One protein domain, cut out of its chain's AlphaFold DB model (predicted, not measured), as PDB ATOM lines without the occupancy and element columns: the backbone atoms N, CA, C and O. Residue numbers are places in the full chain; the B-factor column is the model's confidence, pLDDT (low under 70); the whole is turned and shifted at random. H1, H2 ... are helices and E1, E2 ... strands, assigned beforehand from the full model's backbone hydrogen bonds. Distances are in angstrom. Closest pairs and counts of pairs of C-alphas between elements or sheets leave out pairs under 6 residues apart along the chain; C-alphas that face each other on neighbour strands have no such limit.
ATOM      1  N   LEU A 100     -35.942 -19.018  60.372       69.12
ATOM      2  CA  LEU A 100     -35.136 -19.601  61.446       69.12
ATOM      3  C   LEU A 100     -35.932 -19.770  62.745       69.12
ATOM      4  O   LEU A 100     -35.622 -20.668  63.525       69.12
ATOM      5  N   LEU A 101     -36.973 -18.963  62.964       66.25
ATOM      6  CA  LEU A 101     -37.780 -19.014  64.188       66.25
ATOM      7  C   LEU A 101     -38.571 -20.324  64.328       66.25
ATOM      8  O   LEU A 101     -38.769 -20.793  65.444       66.25
ATOM      9  N   ASP A 102     -38.960 -20.946  63.213       60.38
ATOM     10  CA  ASP A 102     -39.727 -22.203  63.198       60.38
ATOM     11  C   ASP A 102     -38.829 -23.462  63.184       60.38
ATOM     12  O   ASP A 102     -39.277 -24.604  63.050       60.38
ATOM     13  N   THR A 103     -37.507 -23.287  63.316       54.25
ATOM     14  CA  THR A 103     -36.570 -24.412  63.249       54.25
ATOM     15  C   THR A 103     -36.383 -25.087  64.600       54.25
ATOM     16  O   THR A 103     -35.363 -24.963  65.272       54.25
ATOM     17  N   ASN A 104     -37.311 -25.986  64.919       53.94
ATOM     18  CA  ASN A 104     -36.961 -27.201  65.649       53.94
ATOM     19  C   ASN A 104     -35.948 -28.020  64.808       53.94
ATOM     20  O   ASN A 104     -36.319 -28.970  64.120       53.94
ATOM     21  N   ASN A 105     -34.671 -27.611  64.808       52.69
ATOM     22  CA  ASN A 105     -33.455 -28.375  64.472       52.69
ATOM     23  C   ASN A 105     -33.452 -29.240  63.187       52.69
ATOM     24  O   ASN A 105     -32.665 -30.188  63.043       52.69
ATOM     25  N   SER A 106     -34.322 -28.942  62.228       56.81
ATOM     26  CA  SER A 106     -34.472 -29.740  61.016       56.81
ATOM     27  C   SER A 106     -33.403 -29.321  60.013       56.81
ATOM     28  O   SER A 106     -33.528 -28.314  59.327       56.81
ATOM     29  N   LYS A 107     -32.300 -30.077  59.949       66.81
ATOM     30  CA  LYS A 107     -31.256 -29.884  58.931       66.81
ATOM     31  C   LYS A 107     -31.852 -30.154  57.541       66.81
ATOM     32  O   LYS A 107     -31.913 -31.310  57.128       66.81
ATOM     33  N   PHE A 108     -32.278 -29.100  56.845       74.31
ATOM     34  CA  PHE A 108     -32.767 -29.155  55.459       74.31
ATOM     35  C   PHE A 108     -31.668 -29.548  54.462       74.31
ATOM     36  O   PHE A 108     -31.954 -30.065  53.388       74.31
ATOM     37  N   TRP A 109     -30.403 -29.351  54.842       82.94
ATOM     38  CA  TRP A 109     -29.240 -29.807  54.094       82.94
ATOM     39  C   TRP A 109     -28.616 -31.031  54.770       82.94
ATOM     40  O   TRP A 109     -28.152 -30.956  55.913       82.94
ATOM     41  N   LEU A 110     -28.593 -32.165  54.066       87.50
ATOM     42  CA  LEU A 110     -28.012 -33.415  54.555       87.50
ATOM     43  C   LEU A 110     -26.828 -33.827  53.676       87.50
ATOM     44  O   LEU A 110     -26.968 -34.046  52.478       87.50
ATOM     45  N   TYR A 111     -25.664 -33.969  54.303       87.50
ATOM     46  CA  TYR A 111     -24.412 -34.380  53.672       87.50
ATOM     47  C   TYR A 111     -23.704 -35.418  54.562       87.50
ATOM     48  O   TYR A 111     -23.834 -35.343  55.790       87.50
ATOM     49  N   PRO A 112     -22.973 -36.401  53.998       91.25
ATOM     50  CA  PRO A 112     -22.816 -36.704  52.568       91.25
ATOM     51  C   PRO A 112     -24.002 -37.482  51.983       91.25
ATOM     52  O   PRO A 112     -24.899 -37.909  52.713       91.25
ATOM     53  N   ILE A 113     -24.001 -37.688  50.662       88.69
ATOM     54  CA  ILE A 113     -24.981 -38.542  49.977       88.69
ATOM     55  C   ILE A 113     -24.748 -39.991  50.422       88.69
ATOM     56  O   ILE A 113     -23.823 -40.658  49.968       88.69
ATOM     57  N   ASN A 114     -25.567 -40.472  51.354       93.25
ATOM     58  CA  ASN A 114     -25.518 -41.838  51.866       93.25
ATOM     59  C   ASN A 114     -26.925 -42.318  52.250       93.25
ATOM     60  O   ASN A 114     -27.866 -41.526  52.347       93.25
ATOM     61  N   LYS A 115     -27.064 -43.627  52.494       92.81
ATOM     62  CA  LYS A 115     -28.352 -44.245  52.844       92.81
ATOM     63  C   LYS A 115     -28.983 -43.611  54.088       92.81
ATOM     64  O   LYS A 115     -30.142 -43.228  54.052       92.81
ATOM     65  N   LYS A 116     -28.195 -43.391  55.147       93.25
ATOM     66  CA  LYS A 116     -28.665 -42.788  56.407       93.25
ATOM     67  C   LYS A 116     -29.303 -41.408  56.202       93.25
ATOM     68  O   LYS A 116     -30.352 -41.120  56.772       93.25
ATOM     69  N   ASN A 117     -28.670 -40.546  55.410       91.44
ATOM     70  CA  ASN A 117     -29.163 -39.200  55.123       91.44
ATOM     71  C   ASN A 117     -30.361 -39.225  54.170       91.44
ATOM     72  O   ASN A 117     -31.286 -38.439  54.360       91.44
ATOM     73  N   LYS A 118     -30.392 -40.157  53.210       88.31
ATOM     74  CA  LYS A 118     -31.563 -40.373  52.355       88.31
ATOM     75  C   LYS A 118     -32.782 -40.811  53.173       88.31
ATOM     76  O   LYS A 118     -33.825 -40.177  53.072       88.31
ATOM     77  N   ASP A 119     -32.623 -41.794  54.057       88.69
ATOM     78  CA  ASP A 119     -33.699 -42.281  54.929       88.69
ATOM     79  C   ASP A 119     -34.197 -41.170  55.871       88.69
ATOM     80  O   ASP A 119     -35.396 -41.034  56.119       88.69
ATOM     81  N   LYS A 120     -33.282 -40.331  56.382       88.38
ATOM     82  CA  LYS A 120     -33.628 -39.171  57.218       88.38
ATOM     83  C   LYS A 120     -34.428 -38.120  56.443       88.38
ATOM     84  O   LYS A 120     -35.392 -37.590  56.991       88.38
ATOM     85  N   MET A 121     -34.037 -37.829  55.201       87.56
ATOM     86  CA  MET A 121     -34.765 -36.923  54.310       87.56
ATOM     87  C   MET A 121     -36.173 -37.450  54.020       87.56
ATOM     88  O   MET A 121     -37.137 -36.715  54.195       87.56
ATOM     89  N   GLU A 122     -36.300 -38.722  53.629       86.62
ATOM     90  CA  GLU A 122     -37.591 -39.347  53.313       86.62
ATOM     91  C   GLU A 122     -38.523 -39.328  54.531       86.62
ATOM     92  O   GLU A 122     -39.638 -38.821  54.440       86.62
ATOM     93  N   LYS A 123     -38.038 -39.741  55.713       85.00
ATOM     94  CA  LYS A 123     -38.812 -39.642  56.965       85.00
ATOM     95  C   LYS A 123     -39.250 -38.220  57.292       85.00
ATOM     96  O   LYS A 123     -40.337 -38.038  57.827       85.00
ATOM     97  N   PHE A 124     -38.392 -37.227  57.055       83.62
ATOM     98  CA  PHE A 124     -38.730 -35.829  57.306       83.62
ATOM     99  C   PHE A 124     -39.817 -35.344  56.346       83.62
ATOM    100  O   PHE A 124     -40.821 -34.806  56.799       83.62
ATOM    101  N   LEU A 125     -39.654 -35.594  55.046       82.31
ATOM    102  CA  LEU A 125     -40.611 -35.178  54.024       82.31
ATOM    103  C   LEU A 125     -41.973 -35.862  54.203       82.31
ATOM    104  O   LEU A 125     -42.999 -35.206  54.067       82.31
ATOM    105  N   PHE A 126     -42.007 -37.133  54.607       83.69
ATOM    106  CA  PHE A 126     -43.265 -37.843  54.869       83.69
ATOM    107  C   PHE A 126     -44.063 -37.270  56.051       83.69
ATOM    108  O   PHE A 126     -45.268 -37.483  56.122       83.69
ATOM    109  N   LYS A 127     -43.458 -36.479  56.949       81.94
ATOM    110  CA  LYS A 127     -44.229 -35.761  57.984       81.94
ATOM    111  C   LYS A 127     -45.144 -34.681  57.405       81.94
ATOM    112  O   LYS A 127     -46.106 -34.304  58.062       81.94
ATOM    113  N   PHE A 128     -44.832 -34.178  56.212       80.31
ATOM    114  CA  PHE A 128     -45.637 -33.167  55.526       80.31
ATOM    115  C   PHE A 128     -46.697 -33.784  54.608       80.31
ATOM    116  O   PHE A 128     -47.524 -33.050  54.070       80.31
ATOM    117  N   SER A 129     -46.687 -35.107  54.402       80.69
ATOM    118  CA  SER A 129     -47.739 -35.779  53.639       80.69
ATOM    119  C   SER A 129     -48.926 -36.121  54.525       80.69
ATOM    120  O   SER A 129     -48.759 -36.562  55.659       80.69
ATOM    121  N   THR A 130     -50.130 -36.005  53.973       76.75
ATOM    122  CA  THR A 130     -51.368 -36.431  54.645       76.75
ATOM    123  C   THR A 130     -51.658 -37.927  54.477       76.75
ATOM    124  O   THR A 130     -52.626 -38.442  55.034       76.75
ATOM    125  N   MET A 131     -50.821 -38.636  53.713       73.44
ATOM    126  CA  MET A 131     -51.000 -40.036  53.331       73.44
ATOM    127  C   MET A 131     -49.959 -40.964  53.960       73.44
ATOM    128  O   MET A 131     -48.860 -40.549  54.319       73.44
ATOM    129  N   GLN A 132     -50.304 -42.250  54.060       72.56
ATOM    130  CA  GLN A 132     -49.389 -43.293  54.526       72.56
ATOM    131  C   GLN A 132     -48.240 -43.507  53.527       72.56
ATOM    132  O   GLN A 132     -48.444 -43.481  52.312       72.56
ATOM    133  N   SER A 133     -47.036 -43.773  54.044       67.06
ATOM    134  CA  SER A 133     -45.804 -43.936  53.255       67.06
ATOM    135  C   SER A 133     -45.849 -45.072  52.229       67.06
ATOM    136  O   SER A 133     -45.086 -45.059  51.269       67.06
ATOM    137  N   ASP A 134     -46.745 -46.042  52.389       74.31
ATOM    138  CA  ASP A 134     -46.841 -47.200  51.492       74.31
ATOM    139  C   ASP A 134     -47.507 -46.848  50.151       74.31
ATOM    140  O   ASP A 134     -47.453 -47.617  49.194       74.31
ATOM    141  N   LEU A 135     -48.073 -45.640  50.042       81.25
ATOM    142  CA  LEU A 135     -48.651 -45.091  48.812       81.25
ATOM    143  C   LEU A 135     -47.626 -44.356  47.935       81.25
ATOM    144  O   LEU A 135     -47.999 -43.700  46.959       81.25
ATOM    145  N   VAL A 136     -46.335 -44.454  48.269       87.12
ATOM    146  CA  VAL A 136     -45.252 -43.861  47.481       87.12
ATOM    147  C   VAL A 136     -45.242 -44.445  46.067       87.12
ATOM    148  O   VAL A 136     -44.994 -45.631  45.850       87.12
ATOM    149  N   LYS A 137     -45.429 -43.576  45.075       90.25
ATOM    150  CA  LYS A 137     -45.328 -43.924  43.655       90.25
ATOM    151  C   LYS A 137     -43.909 -43.674  43.164       90.25
ATOM    152  O   LYS A 137     -43.363 -42.593  43.367       90.25
ATOM    153  N   LYS A 138     -43.316 -44.652  42.483       90.19
ATOM    154  CA  LYS A 138     -42.004 -44.534  41.822       90.19
ATOM    155  C   LYS A 138     -42.175 -44.461  40.307       90.19
ATOM    156  O   LYS A 138     -43.211 -44.863  39.789       90.19
ATOM    157  N   ASN A 139     -41.144 -43.985  39.607       87.75
ATOM    158  CA  ASN A 139     -41.135 -43.836  38.143       87.75
ATOM    159  C   ASN A 139     -42.262 -42.942  37.592       87.75
ATOM    160  O   ASN A 139     -42.692 -43.119  36.455       87.75
ATOM    161  N   VAL A 140     -42.738 -41.978  38.382       94.12
ATOM    162  CA  VAL A 140     -43.688 -40.970  37.901       94.12
ATOM    163  C   VAL A 140     -42.932 -39.979  37.019       94.12
ATOM    164  O   VAL A 140     -41.872 -39.490  37.411       94.12
ATOM    165  N   ILE A 141     -43.476 -39.687  35.842       94.00
ATOM    166  CA  ILE A 141     -42.939 -38.685  34.920       94.00
ATOM    167  C   ILE A 141     -43.890 -37.494  34.918       94.00
ATOM    168  O   ILE A 141     -45.080 -37.640  34.635       94.00
ATOM    169  N   PHE A 142     -43.364 -36.319  35.246       93.00
ATOM    170  CA  PHE A 142     -44.083 -35.059  35.141       93.00
ATOM    171  C   PHE A 142     -43.760 -34.402  33.808       93.00
ATOM    172  O   PHE A 142     -42.598 -34.115  33.532       93.00
ATOM    173  N   LYS A 143     -44.790 -34.113  33.016       91.81
ATOM    174  CA  LYS A 143     -44.648 -33.311  31.804       91.81
ATOM    175  C   LYS A 143     -44.847 -31.840  32.153       91.81
ATOM    176  O   LYS A 143     -45.973 -31.403  32.379       91.81
ATOM    177  N   ILE A 144     -43.749 -31.094  32.253       89.00
ATOM    178  CA  ILE A 144     -43.749 -29.659  32.562       89.00
ATOM    179  C   ILE A 144     -43.270 -28.909  31.327       89.00
ATOM    180  O   ILE A 144     -42.125 -29.057  30.900       89.00
ATOM    181  N   ASN A 145     -44.151 -28.091  30.752       86.69
ATOM    182  CA  ASN A 145     -43.953 -27.498  29.430       86.69
ATOM    183  C   ASN A 145     -43.611 -28.600  28.404       86.69
ATOM    184  O   ASN A 145     -44.381 -29.545  28.237       86.69
ATOM    185  N   ASN A 146     -42.446 -28.509  27.761       85.31
ATOM    186  CA  ASN A 146     -41.975 -29.486  26.777       85.31
ATOM    187  C   ASN A 146     -40.911 -30.434  27.352       85.31
ATOM    188  O   ASN A 146     -40.118 -30.979  26.592       85.31
ATOM    189  N   ARG A 147     -40.849 -30.603  28.679       87.69
ATOM    190  CA  ARG A 147     -39.874 -31.481  29.329       87.69
ATOM    191  C   ARG A 147     -40.564 -32.553  30.158       87.69
ATOM    192  O   ARG A 147     -41.405 -32.245  31.002       87.69
ATOM    193  N   ASP A 148     -40.128 -33.786  29.957       92.00
ATOM    194  CA  ASP A 148     -40.460 -34.913  30.815       92.00
ATOM    195  C   ASP A 148     -39.438 -34.982  31.957       92.00
ATOM    196  O   ASP A 148     -38.233 -35.027  31.725       92.00
ATOM    197  N   ILE A 149     -39.919 -34.931  33.200       93.50
ATOM    198  CA  ILE A 149     -39.093 -34.894  34.413       93.50
ATOM    199  C   ILE A 149     -39.426 -36.115  35.257       93.50
ATOM    200  O   ILE A 149     -40.545 -36.250  35.767       93.50
ATOM    201  N   LYS A 150     -38.452 -37.003  35.443       94.31
ATOM    202  CA  LYS A 150     -38.647 -38.236  36.203       94.31
ATOM    203  C   LYS A 150     -38.476 -38.022  37.708       94.31
ATOM    204  O   LYS A 150     -37.384 -37.762  38.210       94.31
ATOM    205  N   ALA A 151     -39.542 -38.234  38.468       94.38
ATOM    206  CA  ALA A 151     -39.458 -38.251  39.921       94.38
ATOM    207  C   ALA A 151     -38.775 -39.526  40.433       94.38
ATOM    208  O   ALA A 151     -39.019 -40.638  39.947       94.38
ATOM    209  N   LEU A 152     -37.963 -39.370  41.480       91.19
ATOM    210  CA  LEU A 152     -37.479 -40.485  42.295       91.19
ATOM    211  C   LEU A 152     -38.661 -41.185  42.965       91.19
ATOM    212  O   LEU A 152     -38.755 -42.415  42.957       91.19
ATOM    213  N   TRP A 153     -39.557 -40.378  43.528       92.25
ATOM    214  CA  TRP A 153     -40.805 -40.814  44.120       92.25
ATOM    215  C   TRP A 153     -41.783 -39.647  44.291       92.25
ATOM    216  O   TRP A 153     -41.383 -38.483  44.320       92.25
ATOM    217  N   VAL A 154     -43.064 -39.982  44.428       92.38
ATOM    218  CA  VAL A 154     -44.172 -39.057  44.686       92.38
ATOM    219  C   VAL A 154     -45.034 -39.619  45.813       92.38
ATOM    220  O   VAL A 154     -45.400 -40.795  45.775       92.38
ATOM    221  N   LEU A 155     -45.372 -38.784  46.793       90.56
ATOM    222  CA  LEU A 155     -46.304 -39.095  47.874       90.56
ATOM    223  C   LEU A 155     -47.183 -37.875  48.148       90.56
ATOM    224  O   LEU A 155     -46.672 -36.817  48.511       90.56
ATOM    225  N   ASP A 156     -48.500 -38.033  48.009       87.19
ATOM    226  CA  ASP A 156     -49.465 -36.943  48.195       87.19
ATOM    227  C   ASP A 156     -49.089 -35.704  47.343       87.19
ATOM    228  O   ASP A 156     -48.986 -35.810  46.118       87.19
ATOM    229  N   LYS A 157     -48.829 -34.550  47.973       86.19
ATOM    230  CA  LYS A 157     -48.406 -33.297  47.325       86.19
ATOM    231  C   LYS A 157     -46.885 -33.108  47.283       86.19
ATOM    232  O   LYS A 157     -46.409 -32.014  46.996       86.19
ATOM    233  N   ILE A 158     -46.113 -34.153  47.579       89.12
ATOM    234  CA  ILE A 158     -44.652 -34.100  47.695       89.12
ATOM    235  C   ILE A 158     -44.026 -34.966  46.609       89.12
ATOM    236  O   ILE A 158     -44.404 -36.119  46.413       89.12
ATOM    237  N   SER A 159     -43.040 -34.417  45.904       91.81
ATOM    238  CA  SER A 159     -42.274 -35.132  44.880       91.81
ATOM    239  C   SER A 159     -40.783 -34.919  45.103       91.81
ATOM    240  O   SER A 159     -40.345 -33.790  45.318       91.81
ATOM    241  N   ALA A 160     -40.002 -35.997  45.041       90.94
ATOM    242  CA  ALA A 160     -38.548 -35.938  45.132       90.94
ATOM    243  C   ALA A 160     -37.900 -36.176  43.770       90.94
ATOM    244  O   ALA A 160     -38.311 -37.055  43.012       90.94
ATOM    245  N   PHE A 161     -36.830 -35.435  43.497       92.50
ATOM    246  CA  PHE A 161     -36.095 -35.476  42.238       92.50
ATOM    247  C   PHE A 161     -34.591 -35.484  42.496       92.50
ATOM    248  O   PHE A 161     -34.121 -35.001  43.527       92.50
ATOM    249  N   ASN A 162     -33.827 -35.986  41.528       90.12
ATOM    250  CA  ASN A 162     -32.402 -35.679  41.463       90.12
ATOM    251  C   ASN A 162     -32.211 -34.242  40.967       90.12
ATOM    252  O   ASN A 162     -32.938 -33.790  40.083       90.12
ATOM    253  N   PHE A 163     -31.182 -33.553  41.464       89.44
ATOM    254  CA  PHE A 163     -30.838 -32.206  40.994       89.44
ATOM    255  C   PHE A 163     -30.601 -32.166  39.478       89.44
ATOM    256  O   PHE A 163     -31.087 -31.268  38.798       89.44
ATOM    257  N   SER A 164     -29.909 -33.170  38.932       91.00
ATOM    258  CA  SER A 164     -29.649 -33.271  37.493       91.00
ATOM    259  C   SER A 164     -30.933 -33.349  36.665       91.00
ATOM    260  O   SER A 164     -30.999 -32.765  35.590       91.00
ATOM    261  N   GLU A 165     -31.967 -34.010  37.179       90.38
ATOM    262  CA  GLU A 165     -33.259 -34.129  36.500       90.38
ATOM    263  C   GLU A 165     -34.010 -32.790  36.456       90.38
ATOM    264  O   GLU A 165     -34.752 -32.505  35.522       90.38
ATOM    265  N   LEU A 166     -33.822 -31.942  37.471       90.38
ATOM    266  CA  LEU A 166     -34.464 -30.633  37.521       90.38
ATOM    267  C   LEU A 166     -33.682 -29.578  36.746       90.38
ATOM    268  O   LEU A 166     -34.287 -28.781  36.033       90.38
ATOM    269  N   CYS A 167     -32.360 -29.572  36.868       88.00
ATOM    270  CA  CYS A 167     -31.539 -28.430  36.477       88.00
ATOM    271  C   CYS A 167     -30.580 -28.709  35.315       88.00
ATOM    272  O   CYS A 167     -30.013 -27.758  34.788       88.00
ATOM    273  N   VAL A 168     -30.372 -29.974  34.926       85.19
ATOM    274  CA  VAL A 168     -29.352 -30.345  33.927       85.19
ATOM    275  C   VAL A 168     -29.944 -31.036  32.702       85.19
ATOM    276  O   VAL A 168     -29.470 -30.778  31.601       85.19
ATOM    277  N   SER A 169     -30.962 -31.892  32.850       69.31
ATOM    278  CA  SER A 169     -31.577 -32.570  31.705       69.31
ATOM    279  C   SER A 169     -32.172 -31.542  30.732       69.31
ATOM    280  O   SER A 169     -33.134 -30.827  31.037       69.31
TER     281      SER A 169
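AT A GLANCE: This is residues 100 to 169 of the 172 residues of an uncharacterized protein of Glossina palpalis gambiensis (UniProt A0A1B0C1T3). Two small strand hairpins follow each other at a sharp turn, E1 with E2 at one end of the domain and E3 with E4 in its middle, with the helix H1 on the far side of E3 and E4 and the short helix H2 beside E2. The tail of residues 100 to 105 sticks out, and the long link of residues 127 to 140 leads from the end of H1 round to E1. The 70 printed residues include two named helices and four named strands, in the order H1, E1, E2, E3, E4, H2, and both two-stranded sheets are antiparallel. The class is mixed, helices and strands, with 31 residues, under half, in named elements. The whole is only just loose, close to compact, with a radius of gyration of the C-alphas of 13.6 A and spans of 39 by 28 by 27 A.

HOW THE PARTS SIT: E1, residues 141 to 144, and E2, residues 147 to 150, form an antiparallel hairpin at 150 degrees between their directions. N 142 and O 149 are 2.9 A apart and N 149 and O 142 are 2.8 A apart, both within hydrogen-bond range. E2 runs on into E3, residues 153 to 155, across a break of 2 residues, at 83 degrees. E3 and E4, residues 158 to 160, form the second antiparallel hairpin, at 169 degrees. N 155 and O 158 are within hydrogen-bond range at 2.9 A. The closest C-alphas of H1, residues 115 to 126, and E4 are those of Leu 125 and Ile 158, 7.6 A apart. The closest C-alphas of E2 and H2, residues 163 to 167, are those of Ile 149 and Glu 165, 6.2 A apart. H1 and H2 are apart, and so are E1 and E3. In H1 and H2 every O i to N i+4 pair is within hydrogen-bond range.

IN THESE COORDINATES: E1 is 9.4 A long from first to last C-alpha, and E2 is 9.7 A long. E3 and E4 each measure 6.9 A. H1 begins at C-alpha 115, (-28.352, -44.245, 52.844), and measures 16.4 A. H2 measures 5.9 A and ends at C-alpha 167, (-31.539, -28.430, 36.477).

THE WHOLE: The two C-alphas farthest apart are those of Asn 104 and Asn 146, at 39.3 A. Residues 100 to 105 stand free, as do residues 111 to 116, of which 115 and 116 belong to H1. The link from H1 to E1 is long, with 14 residues, and the other links are tight. The printed part has no cut. The mean pLDDT of the printed part is 83.9, and residues 100 to 107, 133 and 169 are under 70.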